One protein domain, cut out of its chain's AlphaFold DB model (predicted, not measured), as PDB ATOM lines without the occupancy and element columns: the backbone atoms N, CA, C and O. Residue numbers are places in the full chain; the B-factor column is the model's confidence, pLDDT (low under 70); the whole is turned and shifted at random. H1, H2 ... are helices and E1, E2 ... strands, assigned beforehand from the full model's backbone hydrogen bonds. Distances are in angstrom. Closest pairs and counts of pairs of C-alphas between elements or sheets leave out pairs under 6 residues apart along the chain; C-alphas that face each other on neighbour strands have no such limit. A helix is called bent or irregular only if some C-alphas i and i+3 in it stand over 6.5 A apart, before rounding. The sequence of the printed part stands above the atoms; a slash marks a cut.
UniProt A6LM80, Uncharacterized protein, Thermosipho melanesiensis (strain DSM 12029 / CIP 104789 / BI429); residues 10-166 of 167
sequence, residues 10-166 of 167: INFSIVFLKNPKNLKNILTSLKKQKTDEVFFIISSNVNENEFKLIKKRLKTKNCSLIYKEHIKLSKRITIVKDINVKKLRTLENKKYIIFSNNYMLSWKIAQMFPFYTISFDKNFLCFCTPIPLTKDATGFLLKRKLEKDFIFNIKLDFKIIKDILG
ATOM      1  N   ILE A  10     204.917 158.040 161.747       90.06
ATOM      2  CA  ILE A  10     203.705 158.846 161.944       90.06
ATOM      3  C   ILE A  10     203.931 159.845 163.071       90.06
ATOM      4  O   ILE A  10     204.319 159.462 164.172       90.06
ATOM      5  N   ASN A  11     203.619 161.116 162.815       92.50
ATOM      6  CA  ASN A  11     203.532 162.125 163.869       92.50
ATOM      7  C   ASN A  11     202.205 161.954 164.615       92.50
ATOM      8  O   ASN A  11     201.143 162.297 164.091       92.50
ATOM      9  N   PHE A  12     202.260 161.399 165.818       93.69
ATOM     10  CA  PHE A  12     201.105 161.090 166.649       93.69
ATOM     11  C   PHE A  12     201.013 162.065 167.822       93.69
ATOM     12  O   PHE A  12     202.001 162.323 168.507       93.69
ATOM     13  N   SER A  13     199.821 162.594 168.083       95.00
ATOM     14  CA  SER A  13     199.592 163.487 169.224       95.00
ATOM     15  C   SER A  13     198.490 162.943 170.119       95.00
ATOM     16  O   SER A  13     197.385 162.683 169.649       95.00
ATOM     17  N   ILE A  14     198.754 162.840 171.420       96.00
ATOM     18  CA  ILE A  14     197.721 162.625 172.436       96.00
ATOM     19  C   ILE A  14     197.381 163.974 173.054       96.00
ATOM     20  O   ILE A  14     198.266 164.697 173.508       96.00
ATOM     21  N   VAL A  15     196.100 164.316 173.073       96.12
ATOM     22  CA  VAL A  15     195.612 165.592 173.589       96.12
ATOM     23  C   VAL A  15     194.611 165.330 174.693       96.12
ATOM     24  O   VAL A  15     193.652 164.596 174.481       96.12
ATOM     25  N   PHE A  16     194.779 165.995 175.831       96.69
ATOM     26  CA  PHE A  16     193.714 166.119 176.818       96.69
ATOM     27  C   PHE A  16     193.187 167.542 176.857       96.69
ATOM     28  O   PHE A  16     193.957 168.496 176.985       96.69
ATOM     29  N   LEU A  17     191.868 167.662 176.749       96.44
ATOM     30  CA  LEU A  17     191.141 168.920 176.771       96.44
ATOM     31  C   LEU A  17     190.203 168.941 177.979       96.44
ATOM     32  O   LEU A  17     189.157 168.293 177.984       96.44
ATOM     33  N   LYS A  18     190.574 169.718 178.988       95.38
ATOM     34  CA  LYS A  18     189.767 170.071 180.154       95.38
ATOM     35  C   LYS A  18     189.091 171.427 179.985       95.38
ATOM     36  O   LYS A  18     187.940 171.551 180.385       95.38
ATOM     37  N   ASN A  19     189.759 172.419 179.388       95.75
ATOM     38  CA  ASN A  19     189.178 173.739 179.128       95.75
ATOM     39  C   ASN A  19     188.822 173.922 177.636       95.75
ATOM     40  O   ASN A  19     189.714 174.152 176.814       95.75
ATOM     41  N   PRO A  20     187.528 173.910 177.256       94.25
ATOM     42  CA  PRO A  20     187.092 174.050 175.862       94.25
ATOM     43  C   PRO A  20     187.593 175.314 175.151       94.25
ATOM     44  O   PRO A  20     187.776 175.296 173.929       94.25
ATOM     45  N   LYS A  21     187.864 176.402 175.890       93.69
ATOM     46  CA  LYS A  21     188.385 177.660 175.326       93.69
ATOM     47  C   LYS A  21     189.752 177.467 174.657       93.69
ATOM     48  O   LYS A  21     190.042 178.116 173.653       93.69
ATOM     49  N   ASN A  22     190.546 176.509 175.132       94.94
ATOM     50  CA  ASN A  22     191.890 176.246 174.618       94.94
ATOM     51  C   ASN A  22     191.907 175.446 173.308       94.94
ATOM     52  O   ASN A  22     192.957 175.340 172.669       94.94
ATOM     53  N   LEU A  23     190.756 174.938 172.842       94.19
ATOM     54  CA  LEU A  23     190.670 174.125 171.626       94.19
ATOM     55  C   LEU A  23     191.294 174.821 170.407       94.19
ATOM     56  O   LEU A  23     192.006 174.181 169.637       94.19
ATOM     57  N   LYS A  24     191.049 176.124 170.213       93.00
ATOM     58  CA  LYS A  24     191.571 176.859 169.045       93.00
ATOM     59  C   LYS A  24     193.103 176.875 169.030       93.00
ATOM     60  O   LYS A  24     193.715 176.635 167.986       93.00
ATOM     61  N   ASN A  25     193.711 177.101 170.191       93.94
ATOM     62  CA  ASN A  25     195.164 177.148 170.344       93.94
ATOM     63  C   ASN A  25     195.773 175.759 170.129       93.94
ATOM     64  O   ASN A  25     196.735 175.620 169.375       93.94
ATOM     65  N   ILE A  26     195.143 174.722 170.691       94.25
ATOM     66  CA  ILE A  26     195.539 173.322 170.502       94.25
ATOM     67  C   ILE A  26     195.514 172.944 169.018       94.25
ATOM     68  O   ILE A  26     196.512 172.464 168.487       94.25
ATOM     69  N   LEU A  27     194.413 173.216 168.311       92.56
ATOM     70  CA  LEU A  27     194.294 172.901 166.883       92.56
ATOM     71  C   LEU A  27     195.321 173.645 166.026       92.56
ATOM     72  O   LEU A  27     195.828 173.094 165.051       92.56
ATOM     73  N   THR A  28     195.644 174.885 166.391       92.00
ATOM     74  CA  THR A  28     196.683 175.665 165.709       92.00
ATOM     75  C   THR A  28     198.064 175.043 165.925       92.00
ATOM     76  O   THR A  28     198.830 174.917 164.971       92.00
ATOM     77  N   SER A  29     198.362 174.597 167.148       92.12
ATOM     78  CA  SER A  29     199.614 173.908 167.479       92.12
ATOM     79  C   SER A  29     199.776 172.598 166.698       92.12
ATOM     80  O   SER A  29     200.788 172.402 166.027       92.12
ATOM     81  N   LEU A  30     198.733 171.758 166.672       92.06
ATOM     82  CA  LEU A  30     198.727 170.487 165.933       92.06
ATOM     83  C   LEU A  30     198.960 170.681 164.426       92.06
ATOM     84  O   LEU A  30     199.679 169.910 163.793       92.06
ATOM     85  N   LYS A  31     198.382 171.740 163.840       90.38
ATOM     86  CA  LYS A  31     198.625 172.095 162.433       90.38
ATOM     87  C   LYS A  31     200.085 172.476 162.191       90.38
ATOM     88  O   LYS A  31     200.685 171.976 161.243       90.38
ATOM     89  N   LYS A  32     200.662 173.329 163.046       90.00
ATOM     90  CA  LYS A  32     202.071 173.753 162.940       90.00
ATOM     91  C   LYS A  32     203.034 172.569 163.047       90.00
ATOM     92  O   LYS A  32     204.014 172.512 162.315       90.00
ATOM     93  N   GLN A  33     202.719 171.603 163.906       86.94
ATOM     94  CA  GLN A  33     203.529 170.403 164.136       86.94
ATOM     95  C   GLN A  33     203.349 169.314 163.067       86.94
ATOM     96  O   GLN A  33     204.000 168.275 163.149       86.94
ATOM     97  N   LYS A  34     202.499 169.538 162.050       89.31
ATOM     98  CA  LYS A  34     202.211 168.573 160.975       89.31
ATOM     99  C   LYS A  34     201.828 167.190 161.531       89.31
ATOM    100  O   LYS A  34     202.352 166.166 161.088       89.31
ATOM    101  N   THR A  35     200.934 167.169 162.522       90.25
ATOM    102  CA  THR A  35     200.442 165.925 163.126       90.25
ATOM    103  C   THR A  35     199.635 165.099 162.116       90.25
ATOM    104  O   THR A  35     198.715 165.607 161.475       90.25
ATOM    105  N   ASP A  36     199.957 163.811 162.005       91.50
ATOM    106  CA  ASP A  36     199.326 162.860 161.083       91.50
ATOM    107  C   ASP A  36     198.083 162.178 161.676       91.50
ATOM    108  O   ASP A  36     197.150 161.830 160.945       91.50
ATOM    109  N   GLU A  37     198.092 161.947 162.989       93.06
ATOM    110  CA  GLU A  37     197.062 161.230 163.741       93.06
ATOM    111  C   GLU A  37     196.937 161.838 165.144       93.06
ATOM    112  O   GLU A  37     197.940 162.048 165.826       93.06
ATOM    113  N   VAL A  38     195.706 162.123 165.579       94.94
ATOM    114  CA  VAL A  38     195.448 162.745 166.886       94.94
ATOM    115  C   VAL A  38     194.509 161.886 167.719       94.94
ATOM    116  O   VAL A  38     193.459 161.456 167.244       94.94
ATOM    117  N   PHE A  39     194.851 161.696 168.987       96.00
ATOM    118  CA  PHE A  39     194.027 161.033 169.985       96.00
ATOM    119  C   PHE A  39     193.558 162.042 171.030       96.00
ATOM    120  O   PHE A  39     194.299 162.406 171.942       96.00
ATOM    121  N   PHE A  40     192.328 162.524 170.878       96.06
ATOM    122  CA  PHE A  40     191.697 163.454 171.804       96.06
ATOM    123  C   PHE A  40     191.015 162.722 172.954       96.06
ATOM    124  O   PHE A  40     190.188 161.837 172.748       96.06
ATOM    125  N   ILE A  41     191.294 163.181 174.164       96.00
ATOM    126  CA  ILE A  41     190.596 162.832 175.393       96.00
ATOM    127  C   ILE A  41     189.981 164.127 175.916       96.00
ATOM    128  O   ILE A  41     190.684 165.103 176.175       96.00
ATOM    129  N   ILE A  42     188.664 164.172 176.042       95.69
ATOM    130  CA  ILE A  42     187.949 165.323 176.590       95.69
ATOM    131  C   ILE A  42     187.569 164.999 178.029       95.69
ATOM    132  O   ILE A  42     187.027 163.930 178.306       95.69
ATOM    133  N   SER A  43     187.855 165.927 178.943       95.12
ATOM    134  CA  SER A  43     187.502 165.792 180.354       95.12
ATOM    135  C   SER A  43     186.002 165.551 180.529       95.12
ATOM    136  O   SER A  43     185.177 166.185 179.871       95.12
ATOM    137  N   SER A  44     185.649 164.676 181.472       92.88
ATOM    138  CA  SER A  44     184.263 164.389 181.856       92.88
ATOM    139  C   SER A  44     183.492 165.625 182.332       92.88
ATOM    140  O   SER A  44     182.267 165.640 182.221       92.88
ATOM    141  N   ASN A  45     184.199 166.656 182.811       93.25
ATOM    142  CA  ASN A  45     183.621 167.907 183.307       93.25
ATOM    143  C   ASN A  45     183.141 168.842 182.187       93.25
ATOM    144  O   ASN A  45     182.398 169.779 182.456       93.25
ATOM    145  N   VAL A  46     183.562 168.615 180.939       95.06
ATOM    146  CA  VAL A  46     183.050 169.368 179.787       95.06
ATOM    147  C   VAL A  46     181.594 168.976 179.568       95.06
ATOM    148  O   VAL A  46     181.268 167.786 179.552       95.06
ATOM    149  N   ASN A  47     180.704 169.952 179.399       95.81
ATOM    150  CA  ASN A  47     179.284 169.656 179.222       95.81
ATOM    151  C   ASN A  47     178.978 169.155 177.796       95.81
ATOM    152  O   ASN A  47     179.795 169.247 176.877       95.81
ATOM    153  N   GLU A  48     177.783 168.604 177.590       95.00
ATOM    154  CA  GLU A  48     177.431 167.987 176.305       95.00
ATOM    155  C   GLU A  48     177.329 168.983 175.145       95.00
ATOM    156  O   GLU A  48     177.641 168.639 174.001       95.00
ATOM    157  N   ASN A  49     176.912 170.220 175.416       95.69
ATOM    158  CA  ASN A  49     176.790 171.256 174.392       95.69
ATOM    159  C   ASN A  49     178.172 171.686 173.891       95.69
ATOM    160  O   ASN A  49     178.416 171.729 172.681       95.69
ATOM    161  N   GLU A  50     179.109 171.906 174.810       96.00
ATOM    162  CA  GLU A  50     180.515 172.151 174.503       96.00
ATOM    163  C   GLU A  50     181.125 170.970 173.750       96.00
ATOM    164  O   GLU A  50     181.770 171.160 172.718       96.00
ATOM    165  N   PHE A  51     180.860 169.740 174.195       95.94
ATOM    166  CA  PHE A  51     181.319 168.533 173.516       95.94
ATOM    167  C   PHE A  51     180.829 168.458 172.061       95.94
ATOM    168  O   PHE A  51     181.626 168.203 171.153       95.94
ATOM    169  N   LYS A  52     179.544 168.735 171.801       94.25
ATOM    170  CA  LYS A  52     178.983 168.776 170.437       94.25
ATOM    171  C   LYS A  52     179.712 169.805 169.564       94.25
ATOM    172  O   LYS A  52     180.016 169.513 168.402       94.25
ATOM    173  N   LEU A  53     180.032 170.982 170.106       93.75
ATOM    174  CA  LEU A  53     180.791 172.021 169.400       93.75
ATOM    175  C   LEU A  53     182.237 171.590 169.119       93.75
ATOM    176  O   LEU A  53     182.714 171.748 167.991       93.75
ATOM    177  N   ILE A  54     182.919 171.004 170.106       93.94
ATOM    178  CA  ILE A  54     184.279 170.470 169.955       93.94
ATOM    179  C   ILE A  54     184.289 169.398 168.859       93.94
ATOM    180  O   ILE A  54     185.048 169.500 167.895       93.94
ATOM    181  N   LYS A  55     183.382 168.421 168.932       92.75
ATOM    182  CA  LYS A  55     183.254 167.333 167.954       92.75
ATOM    183  C   LYS A  55     183.035 167.845 166.528       92.75
ATOM    184  O   LYS A  55     183.638 167.313 165.597       92.75
ATOM    185  N   LYS A  56     182.222 168.893 166.340       90.88
ATOM    186  CA  LYS A  56     182.019 169.538 165.026       90.88
ATOM    187  C   LYS A  56     183.305 170.159 164.470       90.88
ATOM    188  O   LYS A  56     183.496 170.140 163.257       90.88
ATOM    189  N   ARG A  57     184.178 170.687 165.333       89.69
ATOM    190  CA  ARG A  57     185.467 171.288 164.947       89.69
ATOM    191  C   ARG A  57     186.557 170.244 164.674       89.69
ATOM    192  O   ARG A  57     187.430 170.491 163.850       89.69
ATOM    193  N   LEU A  58     186.486 169.066 165.295       87.31
ATOM    194  CA  LEU A  58     187.458 167.968 165.155       87.31
ATOM    195  C   LEU A  58     187.287 167.104 163.884       87.31
ATOM    196  O   LEU A  58     187.646 165.928 163.882       87.31
ATOM    197  N   LYS A  59     186.760 167.651 162.778       71.25
ATOM    198  CA  LYS A  59     186.544 166.928 161.503       71.25
ATOM    199  C   LYS A  59     187.845 166.660 160.717       71.25
ATOM    200  O   LYS A  59     187.931 166.947 159.528       71.25
ATOM    201  N   THR A  60     188.875 166.111 161.354       67.38
ATOM    202  CA  THR A  60     190.108 165.669 160.684       67.38
ATOM    203  C   THR A  60     190.029 164.180 160.317       67.38
ATOM    204  O   THR A  60     189.338 163.401 160.975       67.38
ATOM    205  N   LYS A  61     190.708 163.767 159.231       63.94
ATOM    206  CA  LYS A  61     190.617 162.393 158.679       63.94
ATOM    207  C   LYS A  61     191.130 161.299 159.637       63.94
ATOM    208  O   LYS A  61     190.661 160.168 159.546       63.94
ATOM    209  N   ASN A  62     192.027 161.641 160.561       87.00
ATOM    210  CA  ASN A  62     192.731 160.716 161.455       87.00
ATOM    211  C   ASN A  62     192.646 161.215 162.905       87.00
ATOM    212  O   ASN A  62     193.621 161.702 163.478       87.00
ATOM    213  N   CYS A  63     191.430 161.213 163.445       93.19
ATOM    214  CA  CYS A  63     191.143 161.701 164.787       93.19
ATOM    215  C   CYS A  63     190.362 160.654 165.566       93.19
ATOM    216  O   CYS A  63     189.266 160.251 165.161       93.19
ATOM    217  N   SER A  64     190.946 160.240 166.682       95.25
ATOM    218  CA  SER A  64     190.283 159.473 167.725       95.25
ATOM    219  C   SER A  64     189.826 160.423 168.827       95.25
ATOM    220  O   SER A  64     190.482 161.425 169.097       95.25
ATOM    221  N   LEU A  65     188.689 160.130 169.439       95.38
ATOM    222  CA  LEU A  65     188.001 160.986 170.385       95.38
ATOM    223  C   LEU A  65     187.385 160.140 171.498       95.38
ATOM    224  O   LEU A  65     186.572 159.258 171.221       95.38
ATOM    225  N   ILE A  66     187.736 160.462 172.738       95.19
ATOM    226  CA  ILE A  66     187.151 159.904 173.956       95.19
ATOM    227  C   ILE A  66     186.488 161.025 174.751       95.19
ATOM    228  O   ILE A  66     187.096 162.071 174.979       95.19
ATOM    229  N   TYR A  67     185.250 160.801 175.179       95.00
ATOM    230  CA  TYR A  67     184.507 161.674 176.084       95.00
ATOM    231  C   TYR A  67     183.461 160.857 176.845       95.00
ATOM    232  O   TYR A  67     182.497 160.402 176.233       95.00
ATOM    233  N   LYS A  68     183.618 160.692 178.167       91.62
ATOM    234  CA  LYS A  68     182.763 159.788 178.964       91.62
ATOM    235  C   LYS A  68     182.697 158.407 178.275       91.62
ATOM    236  O   LYS A  68     183.732 157.897 177.856       91.62
ATOM    237  N   GLU A  69     181.500 157.870 178.051       90.44
ATOM    238  CA  GLU A  69     181.271 156.615 177.317       90.44
ATOM    239  C   GLU A  69     181.403 156.748 175.786       90.44
ATOM    240  O   GLU A  69     181.395 155.758 175.051       90.44
ATOM    241  N   HIS A  70     181.527 157.969 175.256       92.25
ATOM    242  CA  HIS A  70     181.711 158.175 173.825       92.25
ATOM    243  C   HIS A  70     183.145 157.857 173.411       92.25
ATOM    244  O   HIS A  70     184.062 158.644 173.649       92.25
ATOM    245  N   ILE A  71     183.317 156.743 172.702       93.62
ATOM    246  CA  ILE A  71     184.593 156.339 172.111       93.62
ATOM    247  C   ILE A  71     184.436 156.291 170.594       93.62
ATOM    248  O   ILE A  71     183.700 155.474 170.043       93.62
ATOM    249  N   LYS A  72     185.166 157.159 169.898       94.12
ATOM    250  CA  LYS A  72     185.311 157.132 168.442       94.12
ATOM    251  C   LYS A  72     186.784 156.975 168.117       94.12
ATOM    252  O   LYS A  72     187.563 157.877 168.388       94.12
ATOM    253  N   LEU A  73     187.172 155.869 167.498       94.00
ATOM    254  CA  LEU A  73     188.559 155.641 167.097       94.00
ATOM    255  C   LEU A  73     188.747 155.896 165.604       94.00
ATOM    256  O   LEU A  73     187.844 155.671 164.793       94.00
ATOM    257  N   SER A  74     189.930 156.372 165.237       92.50
ATOM    258  CA  SER A  74     190.339 156.456 163.844       92.50
ATOM    259  C   SER A  74     190.579 155.062 163.270       92.50
ATOM    260  O   SER A  74     190.761 154.079 163.987       92.50
ATOM    261  N   LYS A  75     190.659 154.968 161.940       89.19
ATOM    262  CA  LYS A  75     190.905 153.688 161.262       89.19
ATOM    263  C   LYS A  75     192.257 153.065 161.620       89.19
ATOM    264  O   LYS A  75     192.438 151.878 161.358       89.19
ATOM    265  N   ARG A  76     193.220 153.820 162.157       88.50
ATOM    266  CA  ARG A  76     194.551 153.297 162.511       88.50
ATOM    267  C   ARG A  76     194.582 152.626 163.879       88.50
ATOM    268  O   ARG A  76     195.460 151.796 164.099       88.50
ATOM    269  N   ILE A  77     193.623 152.941 164.748       92.94
ATOM    270  CA  ILE A  77     193.589 152.478 166.133       92.94
ATOM    271  C   ILE A  77     192.520 151.405 166.284       92.94
ATOM    272  O   ILE A  77     191.389 151.567 165.832       92.94
ATOM    273  N   THR A  78     192.884 150.289 166.907       94.00
ATOM    274  CA  THR A  78     191.955 149.181 167.162       94.00
ATOM    275  C   THR A  78     191.709 149.037 168.650       94.00
ATOM    276  O   THR A  78     192.656 149.020 169.428       94.00
ATOM    277  N   ILE A  79     190.441 148.925 169.045       94.38
ATOM    278  CA  ILE A  79     190.088 148.646 170.435       94.38
ATOM    279  C   ILE A  79     190.281 147.160 170.754       94.38
ATOM    280  O   ILE A  79     189.851 146.292 169.989       94.38
ATOM    281  N   VAL A  80     190.901 146.876 171.895       94.25
ATOM    282  CA  VAL A  80     191.083 145.527 172.436       94.25
ATOM    283  C   VAL A  80     190.606 145.498 173.887       94.25
ATOM    284  O   VAL A  80     190.904 146.400 174.673       94.25
ATOM    285  N   LYS A  81     189.828 144.462 174.222       93.31
ATOM    286  CA  LYS A  81     189.193 144.288 175.537       93.31
ATOM    287  C   LYS A  81     189.814 143.155 176.360       93.31
ATOM    288  O   LYS A  81     189.582 143.089 177.559       93.31
ATOM    289  N   ASP A  82     190.604 142.296 175.726       93.56
ATOM    290  CA  ASP A  82     191.125 141.052 176.286       93.56
ATOM    291  C   ASP A  82     192.404 140.594 175.558       93.56
ATOM    292  O   ASP A  82     192.689 141.021 174.434       93.56
ATOM    293  N   ILE A  83     193.182 139.709 176.189       92.88
ATOM    294  CA  ILE A  83     194.352 139.080 175.557       92.88
ATOM    295  C   ILE A  83     193.886 137.838 174.799       92.88
ATOM    296  O   ILE A  83     193.891 136.728 175.322       92.88
ATOM    297  N   ASN A  84     193.514 138.028 173.535       93.94
ATOM    298  CA  ASN A  84     193.299 136.932 172.599       93.94
ATOM    299  C   ASN A  84     194.489 136.845 171.638       93.94
ATOM    300  O   ASN A  84     194.590 137.629 170.690       93.94
ATOM    301  N   VAL A  85     195.386 135.886 171.879       91.69
ATOM    302  CA  VAL A  85     196.649 135.734 171.135       91.69
ATOM    303  C   VAL A  85     196.409 135.613 169.632       91.69
ATOM    304  O   VAL A  85     197.028 136.336 168.855       91.69
ATOM    305  N   LYS A  86     195.467 134.761 169.206       91.75
ATOM    306  CA  LYS A  86     195.169 134.546 167.782       91.75
ATOM    307  C   LYS A  86     194.725 135.848 167.116       91.75
ATOM    308  O   LYS A  86     195.231 136.208 166.057       91.75
ATOM    309  N   LYS A  87     193.824 136.597 167.758       91.25
ATOM    310  CA  LYS A  87     193.353 137.893 167.250       91.25
ATOM    311  C   LYS A  87     194.487 138.917 167.188       91.25
ATOM    312  O   LYS A  87     194.631 139.585 166.168       91.25
ATOM    313  N   LEU A  88     195.304 139.021 168.233       92.00
ATOM    314  CA  LEU A  88     196.431 139.954 168.286       92.00
ATOM    315  C   LEU A  88     197.461 139.658 167.188       92.00
ATOM    316  O   LEU A  88     197.796 140.571 166.440       92.00
ATOM    317  N   ARG A  89     197.837 138.392 166.966       88.81
ATOM    318  CA  ARG A  89     198.721 137.995 165.853       88.81
ATOM    319  C   ARG A  89     198.177 138.407 164.483       88.81
ATOM    320  O   ARG A  89     198.901 138.938 163.650       88.81
ATOM    321  N   THR A  90     196.870 138.266 164.247       87.88
ATOM    322  CA  THR A  90     196.280 138.719 162.970       87.88
ATOM    323  C   THR A  90     196.311 140.240 162.776       87.88
ATOM    324  O   THR A  90     196.210 140.720 161.640       87.88
ATOM    325  N   LEU A  91     196.423 141.009 163.865       89.31
ATOM    326  CA  LEU A  91     196.468 142.467 163.836       89.31
ATOM    327  C   LEU A  91     197.873 143.014 163.568       89.31
ATOM    328  O   LEU A  91     197.949 144.084 162.970       89.31
ATOM    329  N   GLU A  92     198.945 142.298 163.930       82.81
ATOM    330  CA  GLU A  92     200.352 142.744 163.811       82.81
ATOM    331  C   GLU A  92     200.697 143.256 162.400       82.81
ATOM    332  O   GLU A  92     201.330 144.295 162.229       82.81
ATOM    333  N   ASN A  93     200.156 142.612 161.364       74.38
ATOM    334  CA  ASN A  93     200.410 142.981 159.964       74.38
ATOM    335  C   ASN A  93     199.513 144.121 159.434       74.38
ATOM    336  O   ASN A  93     199.697 144.642 158.324       74.38
ATOM    337  N   LYS A  94     198.490 144.512 160.202       81.56
ATOM    338  CA  LYS A  94     197.410 145.414 159.763       81.56
ATOM    339  C   LYS A  94     197.347 146.708 160.565       81.56
ATOM    340  O   LYS A  94     196.962 147.739 160.007       81.56
ATOM    341  N   LYS A  95     197.664 146.652 161.854       84.94
ATOM    342  CA  LYS A  95     197.487 147.726 162.832       84.94
ATOM    343  C   LYS A  95     198.741 147.827 163.684       84.94
ATOM    344  O   LYS A  95     199.320 146.817 164.034       84.94
ATOM    345  N   TYR A  96     199.103 149.049 164.052       86.44
ATOM    346  CA  TYR A  96     200.287 149.309 164.879       86.44
ATOM    347  C   TYR A  96     199.950 150.045 166.175       86.44
ATOM    348  O   TYR A  96     200.812 150.198 167.031       86.44
ATOM    349  N   ILE A  97     198.699 150.496 166.322       92.81
ATOM    350  CA  ILE A  97     198.218 151.221 167.496       92.81
ATOM    351  C   ILE A  97     196.969 150.519 168.027       92.81
ATOM    352  O   ILE A  97     195.989 150.321 167.298       92.81
ATOM    353  N   ILE A  98     196.996 150.168 169.306       94.56
ATOM    354  CA  ILE A  98     195.885 149.553 170.027       94.56
ATOM    355  C   ILE A  98     195.416 150.490 171.134       94.56
ATOM    356  O   ILE A  98     196.209 151.177 171.770       94.56
ATOM    357  N   PHE A  99     194.110 150.506 171.364       96.00
ATOM    358  CA  PHE A  99     193.493 151.178 172.494       96.00
ATOM    359  C   PHE A  99     192.823 150.163 173.426       96.00
ATOM    360  O   PHE A  99     192.139 149.251 172.962       96.00
ATOM    361  N   SER A 100     192.964 150.364 174.731       93.75
ATOM    362  CA  SER A 100     192.187 149.670 175.757       93.75
ATOM    363  C   SER A 100     191.751 150.642 176.851       93.75
ATOM    364  O   SER A 100     192.442 151.608 177.147       93.75
ATOM    365  N   ASN A 101     190.624 150.381 177.500       91.50
ATOM    366  CA  ASN A 101     190.223 151.094 178.714       91.50
ATOM    367  C   ASN A 101     190.916 150.555 179.981       91.50
ATOM    368  O   ASN A 101     190.673 151.065 181.066       91.50
ATOM    369  N   ASN A 102     191.771 149.535 179.864       91.38
ATOM    370  CA  ASN A 102     192.499 148.946 180.983       91.38
ATOM    371  C   ASN A 102     194.011 149.110 180.773       91.38
ATOM    372  O   ASN A 102     194.584 148.566 179.825       91.38
ATOM    373  N   TYR A 103     194.670 149.846 181.671       89.81
ATOM    374  CA  TYR A 103     196.103 150.125 181.543       89.81
ATOM    375  C   TYR A 103     196.973 148.872 181.673       89.81
ATOM    376  O   TYR A 103     197.968 148.742 180.961       89.81
ATOM    377  N   MET A 104     196.582 147.928 182.535       90.50
ATOM    378  CA  MET A 104     197.298 146.669 182.729       90.50
ATOM    379  C   MET A 104     197.217 145.808 181.467       90.50
ATOM    380  O   MET A 104     198.199 145.178 181.081       90.50
ATOM    381  N   LEU A 105     196.065 145.813 180.791       92.75
ATOM    382  CA  LEU A 105     195.899 145.131 179.511       92.75
ATOM    383  C   LEU A 105     196.779 145.760 178.422       92.75
ATOM    384  O   LEU A 105     197.509 145.039 177.745       92.75
ATOM    385  N   SER A 106     196.750 147.088 178.276       92.19
ATOM    386  CA  SER A 106     197.607 147.792 177.310       92.19
ATOM    387  C   SER A 106     199.092 147.545 177.561       92.19
ATOM    388  O   SER A 106     199.839 147.335 176.604       92.19
ATOM    389  N   TRP A 107     199.511 147.532 178.827       90.06
ATOM    390  CA  TRP A 107     200.879 147.206 179.207       90.06
ATOM    391  C   TRP A 107     201.242 145.777 178.796       90.06
ATOM    392  O   TRP A 107     202.154 145.605 177.994       90.06
ATOM    393  N   LYS A 108     200.472 144.765 179.228       91.44
ATOM    394  CA  LYS A 108     200.709 143.351 178.871       91.44
ATOM    395  C   LYS A 108     200.792 143.136 177.359       91.44
ATOM    396  O   LYS A 108     201.696 142.453 176.891       91.44
ATOM    397  N   ILE A 109     199.884 143.745 176.589       92.12
ATOM    398  CA  ILE A 109     199.902 143.648 175.122       92.12
ATOM    399  C   ILE A 109     201.204 144.217 174.554       92.12
ATOM    400  O   ILE A 109     201.803 143.567 173.708       92.12
ATOM    401  N   ALA A 110     201.659 145.381 175.023       90.06
ATOM    402  CA  ALA A 110     202.907 145.978 174.546       90.06
ATOM    403  C   ALA A 110     204.145 145.136 174.912       90.06
ATOM    404  O   ALA A 110     205.113 145.121 174.165       90.06
ATOM    405  N   GLN A 111     204.121 144.404 176.030       86.81
ATOM    406  CA  GLN A 111     205.232 143.515 176.396       86.81
ATOM    407  C   GLN A 111     205.306 142.260 175.511       86.81
ATOM    408  O   GLN A 111     206.386 141.720 175.298       86.81
ATOM    409  N   MET A 112     204.162 141.778 175.016       88.19
ATOM    410  CA  MET A 112     204.064 140.494 174.309       88.19
ATOM    411  C   MET A 112     203.983 140.628 172.785       88.19
ATOM    412  O   MET A 112     204.293 139.679 172.067       88.19
ATOM    413  N   PHE A 113     203.512 141.772 172.292       89.31
ATOM    414  CA  PHE A 113     203.234 142.012 170.883       89.31
ATOM    415  C   PHE A 113     203.769 143.388 170.468       89.31
ATOM    416  O   PHE A 113     203.720 144.334 171.259       89.31
ATOM    417  N   PRO A 114     204.210 143.556 169.212       87.81
ATOM    418  CA  PRO A 114     204.834 144.778 168.739       87.81
ATOM    419  C   PRO A 114     203.790 145.844 168.371       87.81
ATOM    420  O   PRO A 114     203.642 146.245 167.220       87.81
ATOM    421  N   PHE A 115     203.041 146.313 169.371       91.06
ATOM    422  CA  PHE A 115     202.051 147.380 169.233       91.06
ATOM    423  C   PHE A 115     202.397 148.581 170.108       91.06
ATOM    424  O   PHE A 115     202.737 148.438 171.280       91.06
ATOM    425  N   TYR A 116     202.171 149.782 169.577       92.12
ATOM    426  CA  TYR A 116     201.940 150.956 170.414       92.12
ATOM    427  C   TYR A 116     200.585 150.801 171.107       92.12
ATOM    428  O   TYR A 116     199.574 150.583 170.434       92.12
ATOM    429  N   THR A 117     200.528 150.935 172.429       93.94
ATOM    430  CA  THR A 117     199.264 150.803 173.166       93.94
ATOM    431  C   THR A 117     198.916 152.091 173.893       93.94
ATOM    432  O   THR A 117     199.753 152.726 174.526       93.94
ATOM    433  N   ILE A 118     197.655 152.498 173.795       95.44
ATOM    434  CA  ILE A 118     197.085 153.634 174.515       95.44
ATOM    435  C   ILE A 118     196.062 153.067 175.483       95.44
ATOM    436  O   ILE A 118     195.264 152.198 175.127       95.44
ATOM    437  N   SER A 119     196.057 153.563 176.708       94.25
ATOM    438  CA  SER A 119     194.963 153.309 177.632       94.25
ATOM    439  C   SER A 119     194.556 154.545 178.381       94.25
ATOM    440  O   SER A 119     195.380 155.382 178.740       94.25
ATOM    441  N   PHE A 120     193.254 154.640 178.590       91.50
ATOM    442  CA  PHE A 120     192.644 155.700 179.356       91.50
ATOM    443  C   PHE A 120     191.644 155.072 180.316       91.50
ATOM    444  O   PHE A 120     190.663 154.474 179.877       91.50
ATOM    445  N   ASP A 121     191.936 155.198 181.605       84.25
ATOM    446  CA  ASP A 121     191.090 154.730 182.697       84.25
ATOM    447  C   ASP A 121     190.857 155.893 183.665       84.25
ATOM    448  O   ASP A 121     191.803 156.457 184.228       84.25
ATOM    449  N   LYS A 122     189.592 156.287 183.830       81.69
ATOM    450  CA  LYS A 122     189.157 157.440 184.634       81.69
ATOM    451  C   LYS A 122     189.885 158.736 184.258       81.69
ATOM    452  O   LYS A 122     189.504 159.395 183.305       81.69
ATOM    453  N   ASN A 123     190.917 159.110 185.013       84.19
ATOM    454  CA  ASN A 123     191.728 160.315 184.803       84.19
ATOM    455  C   ASN A 123     193.202 159.975 184.560       84.19
ATOM    456  O   ASN A 123     194.073 160.827 184.738       84.19
ATOM    457  N   PHE A 124     193.498 158.730 184.204       90.06
ATOM    458  CA  PHE A 124     194.852 158.244 184.035       90.06
ATOM    459  C   PHE A 124     195.077 157.763 182.609       90.06
ATOM    460  O   PHE A 124     194.322 156.951 182.076       90.06
ATOM    461  N   LEU A 125     196.120 158.300 181.986       93.69
ATOM    462  CA  LEU A 125     196.551 157.961 180.643       93.69
ATOM    463  C   LEU A 125     197.862 157.189 180.717       93.69
ATOM    464  O   LEU A 125     198.838 157.669 181.302       93.69
ATOM    465  N   CYS A 126     197.901 156.049 180.039       93.38
ATOM    466  CA  CYS A 126     199.128 155.318 179.766       93.38
ATOM    467  C   CYS A 126     199.329 155.163 178.258       93.38
ATOM    468  O   CYS A 126     198.408 154.781 177.536       93.38
ATOM    469  N   PHE A 127     200.544 155.431 177.791       93.31
ATOM    470  CA  PHE A 127     201.010 155.120 176.448       93.31
ATOM    471  C   PHE A 127     202.239 154.223 176.558       93.31
ATOM    472  O   PHE A 127     203.236 154.621 177.163       93.31
ATOM    473  N   CYS A 128     202.162 153.021 175.996       90.19
ATOM    474  CA  CYS A 128     203.222 152.020 176.051       90.19
ATOM    475  C   CYS A 128     203.780 151.771 174.652       90.19
ATOM    476  O   CYS A 128     203.072 151.898 173.645       90.19
ATOM    477  N   THR A 129     205.044 151.370 174.604       87.00
ATOM    478  CA  THR A 129     205.698 150.886 173.387       87.00
ATOM    479  C   THR A 129     206.117 149.448 173.530       87.00
ATOM    480  O   THR A 129     206.335 149.000 174.656       87.00
ATOM    481  N   PRO A 130     206.269 148.735 172.409       79.62
ATOM    482  CA  PRO A 130     206.756 147.377 172.475       79.62
ATOM    483  C   PRO A 130     208.232 147.326 172.861       79.62
ATOM    484  O   PRO A 130     208.999 148.215 172.496       79.62
ATOM    485  N   ILE A 131     208.639 146.293 173.598       67.00
ATOM    486  CA  ILE A 131     210.056 146.054 173.911       67.00
ATOM    487  C   ILE A 131     210.801 145.767 172.594       67.00
ATOM    488  O   ILE A 131     210.284 144.994 171.785       67.00
ATOM    489  N   PRO A 132     211.979 146.380 172.338       59.56
ATOM    490  CA  PRO A 132     212.870 147.083 173.276       59.56
ATOM    491  C   PRO A 132     212.763 148.621 173.262       59.56
ATOM    492  O   PRO A 132     213.672 149.308 173.715       59.56
ATOM    493  N   LEU A 133     211.680 149.202 172.733       60.94
ATOM    494  CA  LEU A 133     211.578 150.653 172.506       60.94
ATOM    495  C   LEU A 133     211.414 151.506 173.776       60.94
ATOM    496  O   LEU A 133     211.428 152.737 173.685       60.94
ATOM    497  N   THR A 134     211.245 150.900 174.951       57.72
ATOM    498  CA  THR A 134     211.199 151.636 176.220       57.72
ATOM    499  C   THR A 134     212.585 151.823 176.814       57.72
ATOM    500  O   THR A 134     213.318 150.860 177.010       57.72
ATOM    501  N   LYS A 135     212.929 153.080 177.129       50.50
ATOM    502  CA  LYS A 135     214.204 153.445 177.770       50.50
ATOM    503  C   LYS A 135     214.328 152.919 179.204       50.50
ATOM    504  O   LYS A 135     215.435 152.841 179.721       50.50
ATOM    505  N   ASP A 136     213.209 152.599 179.842       58.66
ATOM    506  CA  ASP A 136     213.112 152.117 181.211       58.66
ATOM    507  C   ASP A 136     212.375 150.770 181.278       58.66
ATOM    508  O   ASP A 136     211.528 150.440 180.444       58.66
ATOM    509  N   ALA A 137     212.672 149.987 182.318       57.12
ATOM    510  CA  ALA A 137     212.067 148.672 182.539       57.12
ATOM    511  C   ALA A 137     210.550 148.730 182.823       57.12
ATOM    512  O   ALA A 137     209.903 147.695 182.958       57.12
ATOM    513  N   THR A 138     209.963 149.930 182.927       60.88
ATOM    514  CA  THR A 138     208.536 150.100 183.215       60.88
ATOM    515  C   THR A 138     207.650 149.747 182.025       60.88
ATOM    516  O   THR A 138     206.484 149.408 182.225       60.88
ATOM    517  N   GLY A 139     208.161 149.827 180.793       65.62
ATOM    518  CA  GLY A 139     207.364 149.564 179.595       65.62
ATOM    519  C   GLY A 139     206.399 150.700 179.207       65.62
ATOM    520  O   GLY A 139     205.617 150.525 178.273       65.62
ATOM    521  N   PHE A 140     206.459 151.878 179.850       72.94
ATOM    522  CA  PHE A 140     205.608 153.037 179.533       72.94
ATOM    523  C   PHE A 140     206.404 154.223 178.971       72.94
ATOM    524  O   PHE A 140     207.313 154.729 179.613       72.94
ATOM    525  N   LEU A 141     205.981 154.776 177.828       79.81
ATOM    526  CA  LEU A 141     206.498 156.063 177.330       79.81
ATOM    527  C   LEU A 141     205.806 157.279 177.945       79.81
ATOM    528  O   LEU A 141     206.381 158.363 178.017       79.81
ATOM    529  N   LEU A 142     204.545 157.125 178.343       86.81
ATOM    530  CA  LEU A 142     203.810 158.143 179.077       86.81
ATOM    531  C   LEU A 142     202.937 157.450 180.108       86.81
ATOM    532  O   LEU A 142     202.132 156.588 179.771       86.81
ATOM    533  N   LYS A 143     203.046 157.883 181.357       90.31
ATOM    534  CA  LYS A 143     202.147 157.495 182.435       90.31
ATOM    535  C   LYS A 143     201.766 158.767 183.181       90.31
ATOM    536  O   LYS A 143     202.621 159.399 183.795       90.31
ATOM    537  N   ARG A 144     200.516 159.218 183.038       91.56
ATOM    538  CA  ARG A 144     200.132 160.577 183.440       91.56
ATOM    539  C   ARG A 144     198.708 160.672 183.968       91.56
ATOM    540  O   ARG A 144     197.760 160.226 183.327       91.56
ATOM    541  N   LYS A 145     198.560 161.377 185.089       92.75
ATOM    542  CA  LYS A 145     197.271 161.852 185.597       92.75
ATOM    543  C   LYS A 145     196.833 163.119 184.851       92.75
ATOM    544  O   LYS A 145     197.627 164.039 184.638       92.75
ATOM    545  N   LEU A 146     195.576 163.158 184.422       92.31
ATOM    546  CA  LEU A 146     195.025 164.190 183.546       92.31
ATOM    547  C   LEU A 146     194.376 165.324 184.349       92.31
ATOM    548  O   LEU A 146     193.180 165.314 184.623       92.31
ATOM    549  N   GLU A 147     195.179 166.316 184.737       92.00
ATOM    550  CA  GLU A 147     194.730 167.403 185.629       92.00
ATOM    551  C   GLU A 147     194.518 168.746 184.918       92.00
ATOM    552  O   GLU A 147     193.648 169.533 185.305       92.00
ATOM    553  N   LYS A 148     195.289 168.994 183.858       93.50
ATOM    554  CA  LYS A 148     195.274 170.213 183.043       93.50
ATOM    555  C   LYS A 148     195.420 169.861 181.571       93.50
ATOM    556  O   LYS A 148     195.944 168.790 181.261       93.50
ATOM    557  N   ASP A 149     194.990 170.770 180.697       94.94
ATOM    558  CA  ASP A 149     195.170 170.626 179.253       94.94
ATOM    559  C   ASP A 149     196.620 170.270 178.929       94.94
ATOM    560  O   ASP A 149     197.557 170.867 179.469       94.94
ATOM    561  N   PHE A 150     196.811 169.290 178.052       94.25
ATOM    562  CA  PHE A 150     198.145 168.928 177.595       94.25
ATOM    563  C   PHE A 150     198.106 168.394 176.163       94.25
ATOM    564  O   PHE A 150     197.095 167.866 175.697       94.25
ATOM    565  N   ILE A 151     199.248 168.516 175.492       94.62
ATOM    566  CA  ILE A 151     199.533 167.876 174.211       94.62
ATOM    567  C   ILE A 151     200.826 167.085 174.400       94.62
ATOM    568  O   ILE A 151     201.843 167.649 174.797       94.62
ATOM    569  N   PHE A 152     200.780 165.782 174.148       94.62
ATOM    570  CA  PHE A 152     201.951 164.918 174.090       94.62
ATOM    571  C   PHE A 152     202.165 164.501 172.643       94.62
ATOM    572  O   PHE A 152     201.329 163.807 172.068       94.62
ATOM    573  N   ASN A 153     203.267 164.954 172.058       92.00
ATOM    574  CA  ASN A 153     203.625 164.650 170.681       92.00
ATOM    575  C   ASN A 153     204.694 163.576 170.656       92.00
ATOM    576  O   ASN A 153     205.687 163.670 171.374       92.00
ATOM    577  N   ILE A 154     204.503 162.594 169.790       90.56
ATOM    578  CA  ILE A 154     205.431 161.496 169.625       90.56
ATOM    579  C   ILE A 154     205.501 161.077 168.163       90.56
ATOM    580  O   ILE A 154     204.497 161.007 167.457       90.56
ATOM    581  N   LYS A 155     206.714 160.793 167.697       89.94
ATOM    582  CA  LYS A 155     206.934 160.184 166.393       89.94
ATOM    583  C   LYS A 155     206.922 158.670 166.575       89.94
ATOM    584  O   LYS A 155     207.783 158.129 167.259       89.94
ATOM    585  N   LEU A 156     205.922 158.010 166.004       88.75
ATOM    586  CA  LEU A 156     205.813 156.554 166.012       88.75
ATOM    587  C   LEU A 156     206.587 155.997 164.827       88.75
ATOM    588  O   LEU A 156     206.395 156.465 163.703       88.75
ATOM    589  N   ASP A 157     207.427 155.004 165.084       87.00
ATOM    590  CA  ASP A 157     208.232 154.328 164.080       87.00
ATOM    591  C   ASP A 157     207.677 152.921 163.835       87.00
ATOM    592  O   ASP A 157     207.840 151.992 164.625       87.00
ATOM    593  N   PHE A 158     206.953 152.779 162.728       84.00
ATOM    594  CA  PHE A 158     206.389 151.507 162.297       84.00
ATOM    595  C   PHE A 158     207.401 150.643 161.556       84.00
ATOM    596  O   PHE A 158     207.115 149.467 161.345       84.00
ATOM    597  N   LYS A 159     208.548 151.196 161.143       81.12
ATOM    598  CA  LYS A 159     209.634 150.387 160.597       81.12
ATOM    599  C   LYS A 159     210.200 149.503 161.701       81.12
ATOM    600  O   LYS A 159     210.177 148.294 161.540       81.12
ATOM    601  N   ILE A 160     210.513 150.074 162.867       77.94
ATOM    602  CA  ILE A 160     211.031 149.286 163.999       77.94
ATOM    603  C   ILE A 160     210.050 148.179 164.420       77.94
ATOM    604  O   ILE A 160     210.460 147.062 164.710       77.94
ATOM    605  N   ILE A 161     208.740 148.451 164.402       79.38
ATOM    606  CA  ILE A 161     207.728 147.416 164.669       79.38
ATOM    607  C   ILE A 161     207.795 146.258 163.662       79.38
ATOM    608  O   ILE A 161     207.620 145.107 164.053       79.38
ATOM    609  N   LYS A 162     208.018 146.546 162.376       78.38
ATOM    610  CA  LYS A 162     208.161 145.505 161.349       78.38
ATOM    611  C   LYS A 162     209.462 144.730 161.509       78.38
ATOM    612  O   LYS A 162     209.421 143.512 161.400       78.38
ATOM    613  N   ASP A 163     210.554 145.417 161.826       77.19
ATOM    614  CA  ASP A 163     211.856 144.789 162.054       77.19
ATOM    615  C   ASP A 163     211.760 143.780 163.225       77.19
ATOM    616  O   ASP A 163     212.243 142.656 163.119       77.19
ATOM    617  N   ILE A 164     211.032 144.115 164.306       75.75
ATOM    618  CA  ILE A 164     210.743 143.188 165.426       75.75
ATOM    619  C   ILE A 164     209.950 141.950 164.970       75.75
ATOM    620  O   ILE A 164     210.119 140.864 165.521       75.75
ATOM    621  N   LEU A 165     209.075 142.098 163.976       73.44
ATOM    622  CA  LEU A 165     208.278 141.000 163.422       73.44
ATOM    623  C   LEU A 165     209.058 140.119 162.429       73.44
ATOM    624  O   LEU A 165     208.477 139.172 161.900       73.44
ATOM    625  N   GLY A 166     210.341 140.407 162.179       65.62
ATOM    626  CA  GLY A 166     211.165 139.696 161.195       65.62
ATOM    627  C   GLY A 166     210.844 140.067 159.743       65.62
ATOM    628  O   GLY A 166     211.004 139.229 158.856       65.62
TER     629      GLY A 166
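What this domain is: This is residues 10 to 166 of the 167 residues of an uncharacterized protein of Thermosipho melanesiensis (strain DSM 12029 / CIP 104789 / BI429) (UniProt A6LM80). Two five-stranded sheets stand partly face to face, with E1, E2, E6 and E7 pointing much the same way; H1 covers the outside of the first sheet and H4 the outside of the second. H2 and H3 lie toward the periphery, and H5 follows E10 at the end of the printed part. The 157 printed residues hold five named helices and ten named strands, in the order E1 H1 E2 H2 E3 E4 E5 H3 E6 H4 E7 E8 E9 E10 H5, of mixed class. Both sheets are mixed: E4 E3 E2 E1 E10 and E5 E6 E7 E8 E9. The whole is compact, with a radius of gyration of the C-alphas of 15.3 A, yet elongated, spanning 46 by 30 by 28 A.

Where its parts are: Find C-alpha 10 at (203.705, 158.846, 161.944); from there E1 runs 21.9 A to residue 17. Next come H1, residues 20 to 32, 19.8 A; E2, 37 to 42; H2, 48 to 57; E3, 63 to 67; and E4, 70 to 72. Then read E5, 77 to 79; H3, 85 to 92; E6, 97 to 100; and H4, 103 to 112, from (196.103, 150.125, 181.543). E7, 116 to 121, E8, 124 to 128, and E9, 140 to 145, precede E10, 150 to 157, 22.3 A. H5, 158 to 164, ends at (210.743, 143.188, 165.426).

How they stand to each other: Look first at E1 and E2, parallel, with N 39 and O 13 2.8 A apart. E1 and E10 are antiparallel, with N 12 and O 154 2.8 A apart. H1, irregular with C-alphas 21 and 24 7.1 A apart, is on this sheet at a height of 9.7 A, along E1 at 11 degrees on the local plane. H2 only grazes the sheet; it and H1, by residues 20 to 23 alone, only just touch with 3 pairs of C-alphas within 8 A, the closest being Pro 20 and Glu 50 at 7.0 A. In the other sheet, E7 E8 E9 form a meander, each strand the antiparallel neighbour of the one before; N 119 and O 126 are 2.8 A apart, N 127 and O 142 2.8 A. H4 is on one face, making two layers, over E7 at a height of 7.9 A; their closest C-alphas, of Tyr 103 and Ser 119, are 5.2 A apart. E1 H1 E2, E2 H2 E3, E5 H3 E6 and E6 H4 E7 are strand-helix-strand units, parallel neighbour strands joined through a helix, with right-handed crossovers. H3 and H5 are on neither sheet. Every O i to N i+4 pair is within hydrogen-bond range in H2, H3, H4 and H5, and 7 of 9 in H1.

The domain as a whole: The C-alphas farthest apart, of Asn 49 and Gly 166, are 48.5 A apart. The printed part has no cut, and E8 to E9 is the one long link, of 11 residues. Mean pLDDT of the printed part is 88.5; look for values under 70 at residues 60 to 61, 131 to 139 and 166.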